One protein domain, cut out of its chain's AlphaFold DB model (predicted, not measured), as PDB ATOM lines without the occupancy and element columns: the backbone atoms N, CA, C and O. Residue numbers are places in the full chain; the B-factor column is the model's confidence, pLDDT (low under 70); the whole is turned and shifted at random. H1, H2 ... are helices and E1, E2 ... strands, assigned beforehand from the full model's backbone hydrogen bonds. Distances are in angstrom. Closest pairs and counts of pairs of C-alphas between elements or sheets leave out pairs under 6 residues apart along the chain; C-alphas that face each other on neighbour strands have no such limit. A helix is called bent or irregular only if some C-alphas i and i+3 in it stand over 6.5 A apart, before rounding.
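This is residues 292 to 450 of the 453 residues of the protein "Pikachurin" of Stylophora pistillata (UniProt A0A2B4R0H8). Picture a sandwich of two strand layers, only partly face to face: E1, E3, E5, E6 and E8 make one, E2, E4, E7 and E9 the other, and the bent strand E4 links them where its residues 367 to 368 pair with E8. Small helix H1 and the unnamed stretch 336 to 359 reach out toward one end of the length. By its pairing this is one branched, twisted, antiparallel sheet. The printed part has 159 residues, in the order E1 H1 E2 E3 E4 E5 E6 E7 E8 E9, under half of them in named elements, and is mostly strand. It is compact, with a radius of gyration of the C-alphas of 14.6 A, and only just elongated, spanning 43 by 29 by 25 A.

Find C-alpha 367 at (179.055, 174.368, 86.283); from there E4, residues 367 to 380, runs 24.8 A and bends by 126 degrees at residue 370. Look next at E8, residues 423 to 430, 23.4 A, and at E9, residues 439 to 449, 24.5 A, which ends at C-alpha 449, (177.856, 169.934, 83.615). E7 is residues 406 to 415, 24.2 A; E5 is 387 to 393, 19.4 A; E6 is 396 to 401, 14.9 A. The four-residue elements are E1, 302 to 305, beginning at C-alpha 302, (173.923, 181.884, 96.801); H1, 317 to 320; E2, 332 to 335; and E3, 360 to 363.

Start at E4, which has E7 and E8 on one side and E9 on the other side. Toward E9 find N 377 and O 442 at 2.8 A, toward E7 N 376 and O 412 at 3.0 A, and toward E8 N 367 and O 424 at 2.8 A. Beside E8, E3 and E4 lie on one side and E5 on the other side; N 362 and O 428 of E3 and E8 are 2.9 A apart, N 390 and O 427 of E5 and E8 2.8 A. E5 and E6 form a hairpin, with N 391 and O 399 at 2.9 A. The edge strands E1 and E2 pair with E3, N 302 and O 363 at 2.8 A, and with E9, N 334 and O 441 at 3.0 A. E1 and E2 are apart. H1 only grazes the sheet, with residues 317 to 319; it is too short for an O i to N i+4 pair, and its one O i to N i+3 pair is within range.

The C-alphas farthest apart, of Pro 346 and Glu 418, are 44.6 A apart. The printed part has no cut. The long links are E1 to H1, H1 to E2 and E2 to E3. No printed residue is under 70 in pLDDT.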
ATOM      1  N   PHE A 292     169.445 174.686  85.065       89.06
ATOM      2  CA  PHE A 292     168.858 175.508  86.112       89.06
ATOM      3  C   PHE A 292     167.505 176.026  85.622       89.06
ATOM      4  O   PHE A 292     167.408 177.104  85.035       89.06
ATOM      5  N   ASP A 293     166.484 175.200  85.828       90.62
ATOM      6  CA  ASP A 293     165.078 175.456  85.490       90.62
ATOM      7  C   ASP A 293     164.199 175.681  86.733       90.62
ATOM      8  O   ASP A 293     163.001 175.857  86.616       90.62
ATOM      9  N   PHE A 294     164.787 175.673  87.935       93.00
ATOM     10  CA  PHE A 294     164.126 175.957  89.219       93.00
ATOM     11  C   PHE A 294     162.974 175.017  89.622       93.00
ATOM     12  O   PHE A 294     162.404 175.195  90.700       93.00
ATOM     13  N   GLU A 295     162.691 173.968  88.845       90.88
ATOM     14  CA  GLU A 295     161.628 172.989  89.117       90.88
ATOM     15  C   GLU A 295     161.866 172.182  90.400       90.88
ATOM     16  O   GLU A 295     160.923 171.733  91.054       90.88
ATOM     17  N   ASP A 296     163.135 172.030  90.784       81.00
ATOM     18  CA  ASP A 296     163.569 171.388  92.027       81.00
ATOM     19  C   ASP A 296     163.957 172.428  93.118       81.00
ATOM     20  O   ASP A 296     164.540 172.071  94.145       81.00
ATOM     21  N   GLY A 297     163.632 173.714  92.921       84.69
ATOM     22  CA  GLY A 297     163.962 174.825  93.823       84.69
ATOM     23  C   GLY A 297     165.267 175.562  93.480       84.69
ATOM     24  O   GLY A 297     165.896 175.316  92.453       84.69
ATOM     25  N   ILE A 298     165.691 176.478  94.361       79.81
ATOM     26  CA  ILE A 298     166.954 177.237  94.219       79.81
ATOM     27  C   ILE A 298     168.166 176.556  94.875       79.81
ATOM     28  O   ILE A 298     169.278 177.026  94.695       79.81
ATOM     29  N   GLY A 299     167.997 175.439  95.592       77.56
ATOM     30  CA  GLY A 299     169.099 174.594  96.085       77.56
ATOM     31  C   GLY A 299     170.309 175.359  96.649       77.56
ATOM     32  O   GLY A 299     170.165 176.169  97.557       77.56
ATOM     33  N   ALA A 300     171.494 175.098  96.083       75.12
ATOM     34  CA  ALA A 300     172.773 175.709  96.459       75.12
ATOM     35  C   ALA A 300     173.064 177.058  95.759       75.12
ATOM     36  O   ALA A 300     174.223 177.437  95.600       75.12
ATOM     37  N   TRP A 301     172.039 177.767  95.278       86.81
ATOM     38  CA  TRP A 301     172.221 179.129  94.778       86.81
ATOM     39  C   TRP A 301     172.490 180.090  95.938       86.81
ATOM     40  O   TRP A 301     171.747 180.143  96.917       86.81
ATOM     41  N   GLU A 302     173.536 180.895  95.803       85.94
ATOM     42  CA  GLU A 302     173.923 181.884  96.801       85.94
ATOM     43  C   GLU A 302     173.173 183.192  96.560       85.94
ATOM     44  O   GLU A 302     173.310 183.832  95.511       85.94
ATOM     45  N   MET A 303     172.381 183.603  97.546       91.00
ATOM     46  CA  MET A 303     171.617 184.844  97.489       91.00
ATOM     47  C   MET A 303     172.265 185.952  98.320       91.00
ATOM     48  O   MET A 303     172.776 185.717  99.413       91.00
ATOM     49  N   THR A 304     172.182 187.185  97.826       92.75
ATOM     50  CA  THR A 304     172.468 188.398  98.599       92.75
ATOM     51  C   THR A 304     171.290 189.358  98.511       92.75
ATOM     52  O   THR A 304     170.523 189.329  97.547       92.75
ATOM     53  N   GLY A 305     171.140 190.227  99.510       91.75
ATOM     54  CA  GLY A 305     170.042 191.190  99.547       91.75
ATOM     55  C   GLY A 305     168.676 190.529  99.745       91.75
ATOM     56  O   GLY A 305     168.569 189.468 100.360       91.75
ATOM     57  N   ARG A 306     167.612 191.192  99.277       87.81
ATOM     58  CA  ARG A 306     166.217 190.762  99.497       87.81
ATOM     59  C   ARG A 306     165.380 190.577  98.229       87.81
ATOM     60  O   ARG A 306     164.224 190.184  98.343       87.81
ATOM     61  N   ALA A 307     165.949 190.802  97.044       90.50
ATOM     62  CA  ALA A 307     165.262 190.586  95.763       90.50
ATOM     63  C   ALA A 307     164.730 189.148  95.596       90.50
ATOM     64  O   ALA A 307     163.637 188.939  95.078       90.50
ATOM     65  N   PHE A 308     165.462 188.145  96.098       93.94
ATOM     66  CA  PHE A 308     165.212 186.735  95.768       93.94
ATOM     67  C   PHE A 308     164.704 185.860  96.931       93.94
ATOM     68  O   PHE A 308     164.571 184.652  96.771       93.94
ATOM     69  N   ILE A 309     164.373 186.434  98.095       88.56
ATOM     70  CA  ILE A 309     164.065 185.665  99.328       88.56
ATOM     71  C   ILE A 309     162.776 184.829  99.269       88.56
ATOM     72  O   ILE A 309     162.558 183.970 100.119       88.56
ATOM     73  N   TYR A 310     161.908 185.091  98.291       88.94
ATOM     74  CA  TYR A 310     160.663 184.347  98.063       88.94
ATOM     75  C   TYR A 310     160.686 183.529  96.765       88.94
ATOM     76  O   TYR A 310     159.626 183.124  96.289       88.94
ATOM     77  N   GLN A 311     161.871 183.327  96.186       92.75
ATOM     78  CA  GLN A 311     162.059 182.631  94.917       92.75
ATOM     79  C   GLN A 311     162.503 181.170  95.137       92.75
ATOM     80  O   GLN A 311     163.138 180.874  96.151       92.75
ATOM     81  N   PRO A 312     162.198 180.248  94.206       96.44
ATOM     82  CA  PRO A 312     161.453 180.473  92.970       96.44
ATOM     83  C   PRO A 312     159.952 180.630  93.232       96.44
ATOM     84  O   PRO A 312     159.438 180.264  94.288       96.44
ATOM     85  N   THR A 313     159.242 181.192  92.260       95.44
ATOM     86  CA  THR A 313     157.804 181.443  92.339       95.44
ATOM     87  C   THR A 313     157.023 180.412  91.522       95.44
ATOM     88  O   THR A 313     157.430 180.041  90.423       95.44
ATOM     89  N   PHE A 314     155.893 179.937  92.051       97.12
ATOM     90  CA  PHE A 314     155.068 178.913  91.408       97.12
ATOM     91  C   PHE A 314     154.000 179.508  90.481       97.12
ATOM     92  O   PHE A 314     153.129 180.281  90.900       97.12
ATOM     93  N   GLY A 315     153.981 179.048  89.234       96.44
ATOM     94  CA  GLY A 315     152.987 179.373  88.218       96.44
ATOM     95  C   GLY A 315     153.096 180.789  87.643       96.44
ATOM     96  O   GLY A 315     153.956 181.589  88.006       96.44
ATOM     97  N   ASP A 316     152.186 181.105  86.720       97.25
ATOM     98  CA  ASP A 316     152.168 182.382  85.992       97.25
ATOM     99  C   ASP A 316     151.469 183.482  86.815       97.25
ATOM    100  O   ASP A 316     150.262 183.726  86.694       97.25
ATOM    101  N   ASN A 317     152.229 184.111  87.712       95.62
ATOM    102  CA  ASN A 317     151.739 185.166  88.602       95.62
ATOM    103  C   ASN A 317     151.338 186.466  87.873       95.62
ATOM    104  O   ASN A 317     150.269 187.002  88.198       95.62
ATOM    105  N   PRO A 318     152.070 186.943  86.842       96.00
ATOM    106  CA  PRO A 318     151.612 188.045  85.998       96.00
ATOM    107  C   PRO A 318     150.226 187.797  85.394       96.00
ATOM    108  O   PRO A 318     149.318 188.626  85.529       96.00
ATOM    109  N   LYS A 319     150.003 186.614  84.810       96.56
ATOM    110  CA  LYS A 319     148.702 186.249  84.236       96.56
ATOM    111  C   LYS A 319     147.593 186.188  85.285       96.56
ATOM    112  O   LYS A 319     146.472 186.609  85.001       96.56
ATOM    113  N   ALA A 320     147.882 185.714  86.499       95.62
ATOM    114  CA  ALA A 320     146.919 185.726  87.604       95.62
ATOM    115  C   ALA A 320     146.469 187.154  87.972       95.62
ATOM    116  O   ALA A 320     145.304 187.370  88.303       95.62
ATOM    117  N   ARG A 321     147.352 188.148  87.805       95.00
ATOM    118  CA  ARG A 321     147.031 189.583  87.913       95.00
ATOM    119  C   ARG A 321     146.408 190.191  86.646       95.00
ATOM    120  O   ARG A 321     146.267 191.408  86.569       95.00
ATOM    121  N   LYS A 322     146.007 189.375  85.663       95.44
ATOM    122  CA  LYS A 322     145.465 189.799  84.354       95.44
ATOM    123  C   LYS A 322     146.444 190.641  83.523       95.44
ATOM    124  O   LYS A 322     146.017 191.491  82.742       95.44
ATOM    125  N   ARG A 323     147.744 190.407  83.694       93.12
ATOM    126  CA  ARG A 323     148.806 190.975  82.858       93.12
ATOM    127  C   ARG A 323     149.211 190.009  81.743       93.12
ATOM    128  O   ARG A 323     148.604 188.952  81.562       93.12
ATOM    129  N   GLU A 324     150.213 190.401  80.963       94.25
ATOM    130  CA  GLU A 324     150.894 189.514  80.032       94.25
ATOM    131  C   GLU A 324     151.447 188.268  80.748       94.25
ATOM    132  O   GLU A 324     151.753 188.304  81.934       94.25
ATOM    133  N   THR A 325     151.543 187.147  80.035       96.38
ATOM    134  CA  THR A 325     152.063 185.884  80.587       96.38
ATOM    135  C   THR A 325     153.578 185.944  80.750       96.38
ATOM    136  O   THR A 325     154.264 186.453  79.858       96.38
ATOM    137  N   ALA A 326     154.103 185.372  81.834       96.06
ATOM    138  CA  ALA A 326     155.548 185.224  82.022       96.06
ATOM    139  C   ALA A 326     156.192 184.296  80.972       96.06
ATOM    140  O   ALA A 326     157.358 184.474  80.633       96.06
ATOM    141  N   LYS A 327     155.427 183.348  80.401       96.94
ATOM    142  CA  LYS A 327     155.926 182.278  79.512       96.94
ATOM    143  C   LYS A 327     157.088 181.479  80.116       96.94
ATOM    144  O   LYS A 327     158.029 181.123  79.406       96.94
ATOM    145  N   GLN A 328     157.003 181.195  81.411       96.88
ATOM    146  CA  GLN A 328     157.916 180.278  82.082       96.88
ATOM    147  C   GLN A 328     157.836 178.866  81.483       96.88
ATOM    148  O   GLN A 328     156.812 178.473  80.909       96.88
ATOM    149  N   GLN A 329     158.918 178.109  81.612       96.19
ATOM    150  CA  GLN A 329     159.034 176.737  81.155       96.19
ATOM    151  C   GLN A 329     158.936 175.796  82.352       96.19
ATOM    152  O   GLN A 329     159.920 175.515  83.011       96.19
ATOM    153  N   GLY A 330     157.747 175.228  82.543       94.19
ATOM    154  CA  GLY A 330     157.452 174.409  83.715       94.19
ATOM    155  C   GLY A 330     156.574 175.163  84.706       94.19
ATOM    156  O   GLY A 330     155.766 176.015  84.318       94.19
ATOM    157  N   ASP A 331     156.688 174.789  85.971       95.62
ATOM    158  CA  ASP A 331     155.870 175.282  87.068       95.62
ATOM    159  C   ASP A 331     156.586 176.364  87.895       95.62
ATOM    160  O   ASP A 331     155.900 177.177  88.520       95.62
ATOM    161  N   TRP A 332     157.919 176.394  87.918       96.38
ATOM    162  CA  TRP A 332     158.727 177.219  88.819       96.38
ATOM    163  C   TRP A 332     159.746 178.056  88.057       96.38
ATOM    164  O   TRP A 332     160.331 177.606  87.090       96.38
ATOM    165  N   TRP A 333     159.959 179.295  88.496       97.94
ATOM    166  CA  TRP A 333     160.867 180.229  87.827       97.94
ATOM    167  C   TRP A 333     161.285 181.357  88.778       97.94
ATOM    168  O   TRP A 333     160.717 181.503  89.863       97.94
ATOM    169  N   ILE A 334     162.272 182.171  88.398       98.06
ATOM    170  CA  ILE A 334     162.647 183.375  89.151       98.06
ATOM    171  C   ILE A 334     161.863 184.563  88.612       98.06
ATOM    172  O   ILE A 334     162.068 184.952  87.466       98.06
ATOM    173  N   GLY A 335     161.028 185.179  89.444       95.88
ATOM    174  CA  GLY A 335     160.413 186.472  89.155       95.88
ATOM    175  C   GLY A 335     160.597 187.400  90.343       95.88
ATOM    176  O   GLY A 335     159.866 187.273  91.320       95.88
ATOM    177  N   GLY A 336     161.574 188.313  90.289       92.12
ATOM    178  CA  GLY A 336     161.983 189.132  91.447       92.12
ATOM    179  C   GLY A 336     160.847 189.938  92.097       92.12
ATOM    180  O   GLY A 336     160.850 190.156  93.310       92.12
ATOM    181  N   SER A 337     159.822 190.290  91.315       93.50
ATOM    182  CA  SER A 337     158.626 190.990  91.792       93.50
ATOM    183  C   SER A 337     157.558 190.087  92.405       93.50
ATOM    184  O   SER A 337     156.699 190.548  93.165       93.50
ATOM    185  N   GLU A 338     157.615 188.794  92.106       95.00
ATOM    186  CA  GLU A 338     156.601 187.810  92.443       95.00
ATOM    187  C   GLU A 338     156.790 187.224  93.836       95.00
ATOM    188  O   GLU A 338     157.898 187.110  94.355       95.00
ATOM    189  N   ARG A 339     155.690 186.765  94.435       91.88
ATOM    190  CA  ARG A 339     155.721 186.020  95.691       91.88
ATOM    191  C   ARG A 339     154.721 184.877  95.680       91.88
ATOM    192  O   ARG A 339     153.580 185.030  96.112       91.88
ATOM    193  N   ARG A 340     155.180 183.701  95.266       93.19
ATOM    194  CA  ARG A 340     154.425 182.455  95.413       93.19
ATOM    195  C   ARG A 340     155.358 181.270  95.687       93.19
ATOM    196  O   ARG A 340     155.474 180.388  94.841       93.19
ATOM    197  N   PRO A 341     156.039 181.254  96.847       89.00
ATOM    198  CA  PRO A 341     157.041 180.236  97.162       89.00
ATOM    199  C   PRO A 341     156.440 178.837  97.382       89.00
ATOM    200  O   PRO A 341     157.168 177.849  97.373       89.00
ATOM    201  N   THR A 342     155.121 178.717  97.581       88.56
ATOM    202  CA  THR A 342     154.426 177.425  97.680       88.56
ATOM    203  C   THR A 342     153.199 177.362  96.770       88.56
ATOM    204  O   THR A 342     152.572 178.376  96.459       88.56
ATOM    205  N   LYS A 343     152.783 176.147  96.376       90.56
ATOM    206  CA  LYS A 343     151.576 175.951  95.544       90.56
ATOM    207  C   LYS A 343     150.291 176.443  96.224       90.56
ATOM    208  O   LYS A 343     149.350 176.836  95.532       90.56
ATOM    209  N   SER A 344     150.266 176.417  97.558       91.56
ATOM    210  CA  SER A 344     149.165 176.888  98.406       91.56
ATOM    211  C   SER A 344     149.068 178.408  98.509       91.56
ATOM    212  O   SER A 344     147.994 178.910  98.836       91.56
ATOM    213  N   ASP A 345     150.151 179.142  98.240       88.44
ATOM    214  CA  ASP A 345     150.119 180.601  98.298       88.44
ATOM    215  C   ASP A 345     149.223 181.176  97.180       88.44
ATOM    216  O   ASP A 345     149.183 180.625  96.068       88.44
ATOM    217  N   PRO A 346     148.501 182.287  97.436       93.81
ATOM    218  CA  PRO A 346     147.645 182.915  96.434       93.81
ATOM    219  C   PRO A 346     148.414 183.336  95.175       93.81
ATOM    220  O   PRO A 346     149.477 183.952  95.250       93.81
ATOM    221  N   ALA A 347     147.844 183.029  94.007       95.06
ATOM    222  CA  ALA A 347     148.401 183.419  92.715       95.06
ATOM    223  C   ALA A 347     148.384 184.941  92.518       95.06
ATOM    224  O   ALA A 347     147.389 185.600  92.822       95.06
ATOM    225  N   GLY A 348     149.468 185.486  91.962       93.06
ATOM    226  CA  GLY A 348     149.587 186.912  91.650       93.06
ATOM    227  C   GLY A 348     150.035 187.791  92.819       93.06
ATOM    228  O   GLY A 348     150.064 189.013  92.670       93.06
ATOM    229  N   ASN A 349     150.407 187.214  93.962       93.38
ATOM    230  CA  ASN A 349     151.002 187.969  95.060       93.38
ATOM    231  C   ASN A 349     152.361 188.564  94.659       93.38
ATOM    232  O   ASN A 349     153.142 187.939  93.944       93.38
ATOM    233  N   LEU A 350     152.626 189.778  95.141       93.25
ATOM    234  CA  LEU A 350     153.870 190.516  94.923       93.25
ATOM    235  C   LEU A 350     154.757 190.474  96.173       93.25
ATOM    236  O   LEU A 350     154.285 190.195  97.282       93.25
ATOM    237  N   ASN A 351     156.035 190.793  95.992       88.06
ATOM    238  CA  ASN A 351     156.976 190.970  97.088       88.06
ATOM    239  C   ASN A 351     156.460 192.049  98.083       88.06
ATOM    240  O   ASN A 351     156.161 193.175  97.666       88.06
ATOM    241  N   PRO A 352     156.311 191.733  99.390       86.31
ATOM    242  CA  PRO A 352     155.731 192.633 100.393       86.31
ATOM    243  C   PRO A 352     156.546 193.907 100.610       86.31
ATOM    244  O   PRO A 352     156.000 194.923 101.032       86.31
ATOM    245  N   ASP A 353     157.837 193.865 100.302       83.50
ATOM    246  CA  ASP A 353     158.740 195.002 100.431       83.50
ATOM    247  C   ASP A 353     158.625 195.993  99.257       83.50
ATOM    248  O   ASP A 353     159.270 197.043  99.246       83.50
ATOM    249  N   GLY A 354     157.760 195.675  98.292       84.94
ATOM    250  CA  GLY A 354     157.567 196.363  97.024       84.94
ATOM    251  C   GLY A 354     157.948 195.445  95.870       84.94
ATOM    252  O   GLY A 354     158.960 194.764  95.944       84.94
ATOM    253  N   ALA A 355     157.150 195.445  94.802       85.12
ATOM    254  CA  ALA A 355     157.389 194.606  93.624       85.12
ATOM    255  C   ALA A 355     158.791 194.812  93.022       85.12
ATOM    256  O   ALA A 355     159.470 193.843  92.732       85.12
ATOM    257  N   ASP A 356     159.236 196.064  92.918       88.00
ATOM    258  CA  ASP A 356     160.483 196.420  92.224       88.00
ATOM    259  C   ASP A 356     161.500 197.103  93.151       88.00
ATOM    260  O   ASP A 356     162.379 197.823  92.700       88.00
ATOM    261  N   LYS A 357     161.295 197.037  94.472       87.25
ATOM    262  CA  LYS A 357     162.105 197.794  95.447       87.25
ATOM    263  C   LYS A 357     163.302 197.027  96.012       87.25
ATOM    264  O   LYS A 357     164.291 197.685  96.329       87.25
ATOM    265  N   PRO A 358     163.201 195.717  96.299       89.38
ATOM    266  CA  PRO A 358     164.287 194.988  96.931       89.38
ATOM    267  C   PRO A 358     165.410 194.697  95.946       89.38
ATOM    268  O   PRO A 358     165.169 194.156  94.881       89.38
ATOM    269  N   ASN A 359     166.642 194.954  96.369       93.44
ATOM    270  CA  ASN A 359     167.833 194.688  95.570       93.44
ATOM    271  C   ASN A 359     168.527 193.412  96.061       93.44
ATOM    272  O   ASN A 359     168.363 192.998  97.219       93.44
ATOM    273  N   GLY A 360     169.332 192.793  95.206       95.44
ATOM    274  CA  GLY A 360     170.099 191.608  95.555       95.44
ATOM    275  C   GLY A 360     170.727 190.905  94.363       95.44
ATOM    276  O   GLY A 360     170.600 191.322  93.213       95.44
ATOM    277  N   THR A 361     171.387 189.788  94.648       97.19
ATOM    278  CA  THR A 361     171.903 188.883  93.618       97.19
ATOM    279  C   THR A 361     171.508 187.448  93.913       97.19
ATOM    280  O   THR A 361     171.398 187.075  95.078       97.19
ATOM    281  N   LEU A 362     171.383 186.628  92.875       96.62
ATOM    282  CA  LEU A 362     171.209 185.181  92.985       96.62
ATOM    283  C   LEU A 362     172.257 184.508  92.096       96.62
ATOM    284  O   LEU A 362     172.220 184.655  90.876       96.62
ATOM    285  N   THR A 363     173.230 183.830  92.700       95.00
ATOM    286  CA  THR A 363     174.385 183.242  92.005       95.00
ATOM    287  C   THR A 363     174.276 181.727  91.989       95.00
ATOM    288  O   THR A 363     174.088 181.107  93.031       95.00
ATOM    289  N   SER A 364     174.388 181.125  90.810       93.06
ATOM    290  CA  SER A 364     174.279 179.685  90.644       93.06
ATOM    291  C   SER A 364     175.463 178.956  91.277       93.06
ATOM    292  O   SER A 364     176.574 179.494  91.328       93.06
ATOM    293  N   PRO A 365     175.277 177.678  91.630       85.94
ATOM    294  CA  PRO A 365     176.348 176.696  91.633       85.94
ATOM    295  C   PRO A 365     177.305 176.838  90.447       85.94
ATOM    296  O   PRO A 365     176.896 177.225  89.344       85.94
ATOM    297  N   CYS A 366     178.570 176.475  90.654       84.62
ATOM    298  CA  CYS A 366     179.508 176.320  89.546       84.62
ATOM    299  C   CYS A 366     179.005 175.237  88.589       84.62
ATOM    300  O   CYS A 366     178.453 174.234  89.018       84.62
ATOM    301  N   PHE A 367     179.250 175.398  87.297       88.12
ATOM    302  CA  PHE A 367     179.055 174.368  86.283       88.12
ATOM    303  C   PHE A 367     180.194 174.431  85.270       88.12
ATOM    304  O   PHE A 367     180.822 175.467  85.080       88.12
ATOM    305  N   ARG A 368     180.498 173.313  84.619       86.06
ATOM    306  CA  ARG A 368     181.524 173.227  83.582       86.06
ATOM    307  C   ARG A 368     180.888 173.338  82.206       86.06
ATOM    308  O   ARG A 368     179.917 172.643  81.925       86.06
ATOM    309  N   ILE A 369     181.453 174.173  81.345       89.44
ATOM    310  CA  ILE A 369     181.005 174.344  79.958       89.44
ATOM    311  C   ILE A 369     181.621 173.228  79.110       89.44
ATOM    312  O   ILE A 369     182.824 172.996  79.199       89.44
ATOM    313  N   VAL A 370     180.829 172.519  78.304       85.75
ATOM    314  CA  VAL A 370     181.321 171.421  77.444       85.75
ATOM    315  C   VAL A 370     180.888 171.492  75.987       85.75
ATOM    316  O   VAL A 370     181.396 170.725  75.174       85.75
ATOM    317  N   GLY A 371     180.030 172.439  75.633       86.81
ATOM    318  CA  GLY A 371     179.711 172.726  74.242       86.81
ATOM    319  C   GLY A 371     179.640 174.215  73.970       86.81
ATOM    320  O   GLY A 371     180.162 175.032  74.726       86.81
ATOM    321  N   LYS A 372     179.040 174.556  72.833       93.06
ATOM    322  CA  LYS A 372     179.210 175.879  72.217       93.06
ATOM    323  C   LYS A 372     178.183 176.905  72.667       93.06
ATOM    324  O   LYS A 372     178.396 178.096  72.480       93.06
ATOM    325  N   SER A 373     177.059 176.467  73.228       93.75
ATOM    326  CA  SER A 373     175.967 177.374  73.566       93.75
ATOM    327  C   SER A 373     175.342 177.082  74.923       93.75
ATOM    328  O   SER A 373     175.176 175.937  75.347       93.75
ATOM    329  N   ILE A 374     174.969 178.169  75.593       95.31
ATOM    330  CA  ILE A 374     174.113 178.172  76.779       95.31
ATOM    331  C   ILE A 374     172.901 179.026  76.442       95.31
ATOM    332  O   ILE A 374     173.048 180.135  75.934       95.31
ATOM    333  N   SER A 375     171.704 178.526  76.721       96.38
ATOM    334  CA  SER A 375     170.442 179.223  76.481       96.38
ATOM    335  C   SER A 375     169.608 179.301  77.749       96.38
ATOM    336  O   SER A 375     169.669 178.405  78.578       96.38
ATOM    337  N   PHE A 376     168.822 180.360  77.884       98.19
ATOM    338  CA  PHE A 376     167.966 180.618  79.041       98.19
ATOM    339  C   PHE A 376     166.802 181.519  78.629       98.19
ATOM    340  O   PHE A 376     166.840 182.152  77.570       98.19
ATOM    341  N   LEU A 377     165.761 181.568  79.448       98.50
ATOM    342  CA  LEU A 377     164.675 182.536  79.358       98.50
ATOM    343  C   LEU A 377     165.001 183.739  80.247       98.50
ATOM    344  O   LEU A 377     165.451 183.577  81.378       98.50
ATOM    345  N   ILE A 378     164.785 184.947  79.730       98.44
ATOM    346  CA  ILE A 378     164.967 186.192  80.485       98.44
ATOM    347  C   ILE A 378     163.858 187.196  80.157       98.44
ATOM    348  O   ILE A 378     163.390 187.262  79.020       98.44
ATOM    349  N   GLY A 379     163.439 187.965  81.156       97.56
ATOM    350  CA  GLY A 379     162.461 189.052  81.092       97.56
ATOM    351  C   GLY A 379     162.686 190.038  82.246       97.56
ATOM    352  O   GLY A 379     163.762 190.061  82.844       97.56
ATOM    353  N   GLY A 380     161.681 190.842  82.580       96.06
ATOM    354  CA  GLY A 380     161.782 191.896  83.593       96.06
ATOM    355  C   GLY A 380     162.462 193.153  83.045       96.06
ATOM    356  O   GLY A 380     162.282 193.498  81.872       96.06
ATOM    357  N   GLY A 381     163.233 193.840  83.887       96.00
ATOM    358  CA  GLY A 381     163.932 195.089  83.583       96.00
ATOM    359  C   GLY A 381     164.863 195.035  82.380       96.00
ATOM    360  O   GLY A 381     165.322 193.975  81.971       96.00
ATOM    361  N   CYS A 382     165.103 196.204  81.784       95.62
ATOM    362  CA  CYS A 382     165.873 196.362  80.546       95.62
ATOM    363  C   CYS A 382     167.091 197.287  80.675       95.62
ATOM    364  O   CYS A 382     167.762 197.590  79.685       95.62
ATOM    365  N   THR A 383     167.406 197.732  81.892       96.19
ATOM    366  CA  THR A 383     168.581 198.560  82.164       96.19
ATOM    367  C   THR A 383     169.757 197.662  82.529       96.19
ATOM    368  O   THR A 383     169.918 197.282  83.683       96.19
ATOM    369  N   MET A 384     170.620 197.352  81.555       95.94
ATOM    370  CA  MET A 384     171.770 196.447  81.738       95.94
ATOM    371  C   MET A 384     172.663 196.812  82.939       95.94
ATOM    372  O   MET A 384     173.229 195.934  83.582       95.94
ATOM    373  N   ALA A 385     172.812 198.101  83.254       94.50
ATOM    374  CA  ALA A 385     173.625 198.552  84.385       94.50
ATOM    375  C   ALA A 385     173.028 198.192  85.757       94.50
ATOM    376  O   ALA A 385     173.771 198.149  86.729       94.50
ATOM    377  N   GLU A 386     171.731 197.895  85.829       94.50
ATOM    378  CA  GLU A 386     170.998 197.729  87.088       94.50
ATOM    379  C   GLU A 386     170.399 196.324  87.227       94.50
ATOM    380  O   GLU A 386     170.516 195.707  88.278       94.50
ATOM    381  N   VAL A 387     169.801 195.786  86.161       96.69
ATOM    382  CA  VAL A 387     169.086 194.503  86.177       96.69
ATOM    383  C   VAL A 387     169.601 193.631  85.038       96.69
ATOM    384  O   VAL A 387     169.509 194.019  83.872       96.69
ATOM    385  N   ARG A 388     170.193 192.473  85.345       98.12
ATOM    386  CA  ARG A 388     170.852 191.619  84.334       98.12
ATOM    387  C   ARG A 388     171.136 190.200  84.824       98.12
ATOM    388  O   ARG A 388     171.280 189.960  86.017       98.12
ATOM    389  N   ALA A 389     171.320 189.285  83.881       98.50
ATOM    390  CA  ALA A 389     172.014 188.020  84.079       98.50
ATOM    391  C   ALA A 389     173.475 188.152  83.618       98.50
ATOM    392  O   ALA A 389     173.757 188.726  82.564       98.50
ATOM    393  N   GLU A 390     174.412 187.608  84.388       98.62
ATOM    394  CA  GLU A 390     175.850 187.627  84.121       98.62
ATOM    395  C   GLU A 390     176.394 186.200  84.008       98.62
ATOM    396  O   GLU A 390     176.139 185.385  84.892       98.62
ATOM    397  N   LEU A 391     177.186 185.907  82.971       98.38
ATOM    398  CA  LEU A 391     178.027 184.707  82.923       98.38
ATOM    399  C   LEU A 391     179.392 185.042  83.514       98.38
ATOM    400  O   LEU A 391     180.066 185.957  83.030       98.38
ATOM    401  N   ILE A 392     179.810 184.290  84.522       97.81
ATOM    402  CA  ILE A 392     181.076 184.474  85.224       97.81
ATOM    403  C   ILE A 392     181.966 183.276  84.923       97.81
ATOM    404  O   ILE A 392     181.574 182.152  85.201       97.81
ATOM    405  N   VAL A 393     183.165 183.509  84.392       95.62
ATOM    406  CA  VAL A 393     184.195 182.484  84.158       95.62
ATOM    407  C   VAL A 393     185.491 182.978  84.796       95.62
ATOM    408  O   VAL A 393     185.885 184.125  84.581       95.62
ATOM    409  N   ASN A 394     186.147 182.143  85.609       87.31
ATOM    410  CA  ASN A 394     187.361 182.510  86.360       87.31
ATOM    411  C   ASN A 394     187.216 183.837  87.138       87.31
ATOM    412  O   ASN A 394     188.068 184.723  87.040       87.31
ATOM    413  N   ASN A 395     186.107 183.998  87.869       87.38
ATOM    414  CA  ASN A 395     185.756 185.200  88.641       87.38
ATOM    415  C   ASN A 395     185.641 186.501  87.823       87.38
ATOM    416  O   ASN A 395     185.642 187.594  88.391       87.38
ATOM    417  N   LYS A 396     185.517 186.414  86.495       95.44
ATOM    418  CA  LYS A 396     185.293 187.567  85.617       95.44
ATOM    419  C   LYS A 396     183.955 187.437  84.914       95.44
ATOM    420  O   LYS A 396     183.624 186.375  84.400       95.44
ATOM    421  N   VAL A 397     183.208 188.537  84.847       98.00
ATOM    422  CA  VAL A 397     181.981 188.589  84.046       98.00
ATOM    423  C   VAL A 397     182.365 188.638  82.567       98.00
ATOM    424  O   VAL A 397     182.964 189.615  82.119       98.00
ATOM    425  N   VAL A 398     182.035 187.585  81.823       97.88
ATOM    426  CA  VAL A 398     182.403 187.412  80.404       97.88
ATOM    427  C   VAL A 398     181.239 187.639  79.442       97.88
ATOM    428  O   VAL A 398     181.470 187.917  78.263       97.88
ATOM    429  N   ARG A 399     179.994 187.536  79.925       98.06
ATOM    430  CA  ARG A 399     178.763 187.876  79.193       98.06
ATOM    431  C   ARG A 399     177.755 188.522  80.134       98.06
ATOM    432  O   ARG A 399     177.764 188.247  81.334       98.06
ATOM    433  N   LYS A 400     176.883 189.363  79.580       98.19
ATOM    434  CA  LYS A 400     175.748 189.976  80.276       98.19
ATOM    435  C   LYS A 400     174.535 189.978  79.353       98.19
ATOM    436  O   LYS A 400     174.695 190.131  78.145       98.19
ATOM    437  N   GLU A 401     173.347 189.828  79.913       98.31
ATOM    438  CA  GLU A 401     172.078 189.967  79.197       98.31
ATOM    439  C   GLU A 401     171.030 190.578  80.136       98.31
ATOM    440  O   GLU A 401     171.111 190.402  81.347       98.31
ATOM    441  N   THR A 402     170.053 191.297  79.594       97.88
ATOM    442  CA  THR A 402     168.952 191.887  80.370       97.88
ATOM    443  C   THR A 402     167.620 191.612  79.671       97.88
ATOM    444  O   THR A 402     167.588 191.113  78.541       97.88
ATOM    445  N   GLY A 403     166.518 191.884  80.363       96.44
ATOM    446  CA  GLY A 403     165.176 191.786  79.813       96.44
ATOM    447  C   GLY A 403     164.845 192.949  78.873       96.44
ATOM    448  O   GLY A 403     165.698 193.705  78.406       96.44
ATOM    449  N   ASN A 404     163.560 193.099  78.575       95.56
ATOM    450  CA  ASN A 404     163.032 194.098  77.643       95.56
ATOM    451  C   ASN A 404     161.888 194.919  78.258       95.56
ATOM    452  O   ASN A 404     161.026 195.417  77.529       95.56
ATOM    453  N   CYS A 405     161.900 195.071  79.588       95.69
ATOM    454  CA  CYS A 405     160.888 195.777  80.368       95.69
ATOM    455  C   CYS A 405     159.489 195.177  80.139       95.69
ATOM    456  O   CYS A 405     158.536 195.882  79.795       95.69
ATOM    457  N   ARG A 406     159.402 193.842  80.254       95.50
ATOM    458  CA  ARG A 406     158.179 193.032  80.109       95.50
ATOM    459  C   ARG A 406     158.222 191.827  81.037       95.50
ATOM    460  O   ARG A 406     159.285 191.237  81.205       95.50
ATOM    461  N   GLU A 407     157.063 191.393  81.540       95.06
ATOM    462  CA  GLU A 407     157.007 190.176  82.363       95.06
ATOM    463  C   GLU A 407     157.306 188.927  81.527       95.06
ATOM    464  O   GLU A 407     157.932 187.979  81.998       95.06
ATOM    465  N   THR A 408     156.875 188.946  80.260       97.69
ATOM    466  CA  THR A 408     157.083 187.861  79.302       97.69
ATOM    467  C   THR A 408     158.562 187.622  79.040       97.69
ATOM    468  O   THR A 408     159.228 188.438  78.397       97.69
ATOM    469  N   MET A 409     159.038 186.448  79.439       98.31
ATOM    470  CA  MET A 409     160.385 185.999  79.143       98.31
ATOM    471  C   MET A 409     160.526 185.539  77.689       98.31
ATOM    472  O   MET A 409     159.588 185.052  77.048       98.31
ATOM    473  N   TYR A 410     161.734 185.685  77.159       97.56
ATOM    474  CA  TYR A 410     162.116 185.246  75.823       97.56
ATOM    475  C   TYR A 410     163.464 184.540  75.872       97.56
ATOM    476  O   TYR A 410     164.308 184.819  76.724       97.56
ATOM    477  N   ARG A 411     163.665 183.591  74.951       97.94
ATOM    478  CA  ARG A 411     164.899 182.812  74.917       97.94
ATOM    479  C   ARG A 411     166.055 183.663  74.418       97.94
ATOM    480  O   ARG A 411     165.989 184.254  73.339       97.94
ATOM    481  N   LYS A 412     167.129 183.656  75.192       97.75
ATOM    482  CA  LYS A 412     168.441 184.179  74.842       97.75
ATOM    483  C   LYS A 412     169.455 183.052  74.814       97.75
ATOM    484  O   LYS A 412     169.210 181.949  75.310       97.75
ATOM    485  N   SER A 413     170.572 183.293  74.144       97.38
ATOM    486  CA  SER A 413     171.667 182.334  74.065       97.38
ATOM    487  C   SER A 413     172.999 183.060  74.031       97.38
ATOM    488  O   SER A 413     173.138 184.076  73.353       97.38
ATOM    489  N   TRP A 414     173.965 182.528  74.767       97.88
ATOM    490  CA  TRP A 414     175.358 182.939  74.718       97.88
ATOM    491  C   TRP A 414     176.155 181.907  73.929       97.88
ATOM    492  O   TRP A 414     176.042 180.708  74.188       97.88
ATOM    493  N   ASP A 415     176.971 182.394  72.997       96.94
ATOM    494  CA  ASP A 415     178.086 181.629  72.444       96.94
ATOM    495  C   ASP A 415     179.217 181.597  73.478       96.94
ATOM    496  O   ASP A 415     179.611 182.646  74.014       96.94
ATOM    497  N   VAL A 416     179.655 180.384  73.798       96.69
ATOM    498  CA  VAL A 416     180.630 180.069  74.846       96.69
ATOM    499  C   VAL A 416     181.687 179.074  74.369       96.69
ATOM    500  O   VAL A 416     182.352 178.447  75.197       96.69
ATOM    501  N   GLU A 417     181.850 178.908  73.053       96.25
ATOM    502  CA  GLU A 417     182.826 177.977  72.477       96.25
ATOM    503  C   GLU A 417     184.247 178.205  73.027       96.25
ATOM    504  O   GLU A 417     184.964 177.239  73.298       96.25
ATOM    505  N   GLU A 418     184.642 179.453  73.302       96.88
ATOM    506  CA  GLU A 418     185.967 179.760  73.854       96.88
ATOM    507  C   GLU A 418     186.157 179.344  75.326       96.88
ATOM    508  O   GLU A 418     187.281 179.331  75.837       96.88
ATOM    509  N   PHE A 419     185.071 179.003  76.024       94.69
ATOM    510  CA  PHE A 419     185.081 178.620  77.437       94.69
ATOM    511  C   PHE A 419     184.893 177.117  77.660       94.69
ATOM    512  O   PHE A 419     184.812 176.680  78.810       94.69
ATOM    513  N   ILE A 420     184.866 176.310  76.594       90.25
ATOM    514  CA  ILE A 420     184.764 174.851  76.698       90.25
ATOM    515  C   ILE A 420     185.868 174.306  77.616       90.25
ATOM    516  O   ILE A 420     187.052 174.607  77.486       90.25
ATOM    517  N   GLY A 421     185.453 173.486  78.575       82.56
ATOM    518  CA  GLY A 421     186.287 172.884  79.601       82.56
ATOM    519  C   GLY A 421     186.441 173.718  80.874       82.56
ATOM    520  O   GLY A 421     186.871 173.141  81.875       82.56
ATOM    521  N   GLN A 422     186.073 175.004  80.872       87.69
ATOM    522  CA  GLN A 422     186.192 175.903  82.026       87.69
ATOM    523  C   GLN A 422     184.959 175.847  82.936       87.69
ATOM    524  O   GLN A 422     183.869 175.446  82.517       87.69
ATOM    525  N   TYR A 423     185.143 176.255  84.194       88.06
ATOM    526  CA  TYR A 423     184.058 176.415  85.158       88.06
ATOM    527  C   TYR A 423     183.469 177.820  85.086       88.06
ATOM    528  O   TYR A 423     184.193 178.811  84.956       88.06
ATOM    529  N   ALA A 424     182.150 177.883  85.198       94.00
ATOM    530  CA  ALA A 424     181.365 179.091  85.117       94.00
ATOM    531  C   ALA A 424     180.262 179.117  86.182       94.00
ATOM    532  O   ALA A 424     179.883 178.083  86.727       94.00
ATOM    533  N   GLN A 425     179.736 180.306  86.445       95.31
ATOM    534  CA  GLN A 425     178.517 180.539  87.218       95.31
ATOM    535  C   GLN A 425     177.630 181.517  86.457       95.31
ATOM    536  O   GLN A 425     178.124 182.334  85.674       95.31
ATOM    537  N   VAL A 426     176.327 181.470  86.717       97.56
ATOM    538  CA  VAL A 426     175.407 182.535  86.322       97.56
ATOM    539  C   VAL A 426     174.975 183.308  87.548       97.56
ATOM    540  O   VAL A 426     174.587 182.723  88.551       97.56
ATOM    541  N   ARG A 427     175.034 184.635  87.465       98.25
ATOM    542  CA  ARG A 427     174.554 185.529  88.514       98.25
ATOM    543  C   ARG A 427     173.439 186.409  87.985       98.25
ATOM    544  O   ARG A 427     173.638 187.153  87.029       98.25
ATOM    545  N   LEU A 428     172.284 186.340  88.629       98.44
ATOM    546  CA  LEU A 428     171.196 187.288  88.444       98.44
ATOM    547  C   LEU A 428     171.451 188.481  89.357       98.44
ATOM    548  O   LEU A 428     171.786 188.303  90.529       98.44
ATOM    549  N   VAL A 429     171.333 189.683  88.811       97.88
ATOM    550  CA  VAL A 429     171.595 190.942  89.502       97.88
ATOM    551  C   VAL A 429     170.358 191.814  89.401       97.88
ATOM    552  O   VAL A 429     169.840 192.021  88.302       97.88
ATOM    553  N   ASP A 430     169.935 192.327  90.549       96.00
ATOM    554  CA  ASP A 430     168.874 193.308  90.688       96.00
ATOM    555  C   ASP A 430     169.342 194.447  91.604       96.00
ATOM    556  O   ASP A 430     169.422 194.308  92.827       96.00
ATOM    557  N   GLU A 431     169.743 195.559  90.997       94.88
ATOM    558  CA  GLU A 431     170.276 196.742  91.675       94.88
ATOM    559  C   GLU A 431     169.374 197.975  91.496       94.88
ATOM    560  O   GLU A 431     169.746 199.068  91.930       94.88
ATOM    561  N   SER A 432     168.189 197.830  90.893       91.75
ATOM    562  CA  SER A 432     167.265 198.947  90.672       91.75
ATOM    563  C   SER A 432     166.118 198.905  91.672       91.75
ATOM    564  O   SER A 432     165.518 197.865  91.882       91.75
ATOM    565  N   SER A 433     165.760 200.062  92.229       90.31
ATOM    566  CA  SER A 433     164.497 200.228  92.969       90.31
ATOM    567  C   SER A 433     163.437 200.987  92.151       90.31
ATOM    568  O   SER A 433     162.464 201.512  92.705       90.31
ATOM    569  N   GLY A 434     163.694 201.165  90.849       87.25
ATOM    570  CA  GLY A 434     162.856 201.910  89.912       87.25
ATOM    571  C   GLY A 434     161.726 201.072  89.313       87.25
ATOM    572  O   GLY A 434     161.514 199.921  89.672       87.25
ATOM    573  N   VAL A 435     160.986 201.649  88.364       84.69
ATOM    574  CA  VAL A 435     159.989 200.888  87.591       84.69
ATOM    575  C   VAL A 435     160.725 199.831  86.768       84.69
ATOM    576  O   VAL A 435     161.651 200.191  86.042       84.69
ATOM    577  N   TRP A 436     160.299 198.566  86.856       88.81
ATOM    578  CA  TRP A 436     161.023 197.408  86.305       88.81
ATOM    579  C   TRP A 436     162.351 197.078  87.007       88.81
ATOM    580  O   TRP A 436     163.229 196.454  86.407       88.81
ATOM    581  N   GLY A 437     162.494 197.450  88.279       89.50
ATOM    582  CA  GLY A 437     163.560 196.958  89.153       89.50
ATOM    583  C   GLY A 437     163.335 195.521  89.610       89.50
ATOM    584  O   GLY A 437     163.157 195.268  90.792       89.50
ATOM    585  N   HIS A 438     163.226 194.603  88.647       93.75
ATOM    586  CA  HIS A 438     163.224 193.162  88.878       93.75
ATOM    587  C   HIS A 438     163.654 192.404  87.624       93.75
ATOM    588  O   HIS A 438     163.446 192.861  86.498       93.75
ATOM    589  N   ILE A 439     164.201 191.203  87.805       97.19
ATOM    590  CA  ILE A 439     164.520 190.270  86.719       97.19
ATOM    591  C   ILE A 439     163.585 189.061  86.738       97.19
ATOM    592  O   ILE A 439     163.279 188.519  87.804       97.19
ATOM    593  N   ASN A 440     163.192 188.620  85.543       97.88
ATOM    594  CA  ASN A 440     162.525 187.339  85.329       97.88
ATOM    595  C   ASN A 440     163.512 186.394  84.633       97.88
ATOM    596  O   ASN A 440     164.124 186.790  83.639       97.88
ATOM    597  N   PHE A 441     163.707 185.183  85.151       98.50
ATOM    598  CA  PHE A 441     164.715 184.253  84.644       98.50
ATOM    599  C   PHE A 441     164.298 182.792  84.820       98.50
ATOM    600  O   PHE A 441     163.769 182.420  85.868       98.50
ATOM    601  N   ASP A 442     164.558 181.967  83.805       98.00
ATOM    602  CA  ASP A 442     164.154 180.560  83.806       98.00
ATOM    603  C   ASP A 442     164.941 179.695  82.795       98.00
ATOM    604  O   ASP A 442     165.573 180.212  81.870       98.00
ATOM    605  N   ASP A 443     164.878 178.371  82.952       95.56
ATOM    606  CA  ASP A 443     165.283 177.338  81.988       95.56
ATOM    607  C   ASP A 443     166.661 177.567  81.348       95.56
ATOM    608  O   ASP A 443     166.831 177.518  80.116       95.56
ATOM    609  N   LEU A 444     167.660 177.827  82.202       95.00
ATOM    610  CA  LEU A 444     169.052 177.821  81.786       95.00
ATOM    611  C   LEU A 444     169.487 176.388  81.509       95.00
ATOM    612  O   LEU A 444     169.478 175.519  82.380       95.00
ATOM    613  N   LYS A 445     169.921 176.157  80.279       90.50
ATOM    614  CA  LYS A 445     170.393 174.865  79.802       90.50
ATOM    615  C   LYS A 445     171.357 175.027  78.646       90.50
ATOM    616  O   LYS A 445     171.407 176.059  77.979       90.50
ATOM    617  N   GLY A 446     172.074 173.963  78.358       86.69
ATOM    618  CA  GLY A 446     172.994 173.873  77.242       86.69
ATOM    619  C   GLY A 446     173.899 172.680  77.458       86.69
ATOM    620  O   GLY A 446     173.612 171.812  78.284       86.69
ATOM    621  N   ASP A 447     175.022 172.682  76.764       80.81
ATOM    622  CA  ASP A 447     176.060 171.681  76.958       80.81
ATOM    623  C   ASP A 447     176.889 172.055  78.200       80.81
ATOM    624  O   ASP A 447     178.022 172.538  78.099       80.81
ATOM    625  N   ILE A 448     176.286 171.901  79.383       84.44
ATOM    626  CA  ILE A 448     176.872 172.224  80.690       84.44
ATOM    627  C   ILE A 448     176.815 171.029  81.649       84.44
ATOM    628  O   ILE A 448     175.960 170.151  81.542       84.44
ATOM    629  N   ILE A 449     177.741 170.992  82.608       72.69
ATOM    630  CA  ILE A 449     177.856 169.934  83.615       72.69
ATOM    631  C   ILE A 449     177.864 170.551  85.008       72.69
ATOM    632  O   ILE A 449     178.762 171.313  85.352       72.69
ATOM    633  N   CYS A 450     176.922 170.145  85.844       71.50
ATOM    634  CA  CYS A 450     176.885 170.498  87.251       71.50
ATOM    635  C   CYS A 450     177.882 169.579  87.990       71.50
ATOM    636  O   CYS A 450     177.832 168.363  87.780       71.50
TER     637      CYS A 450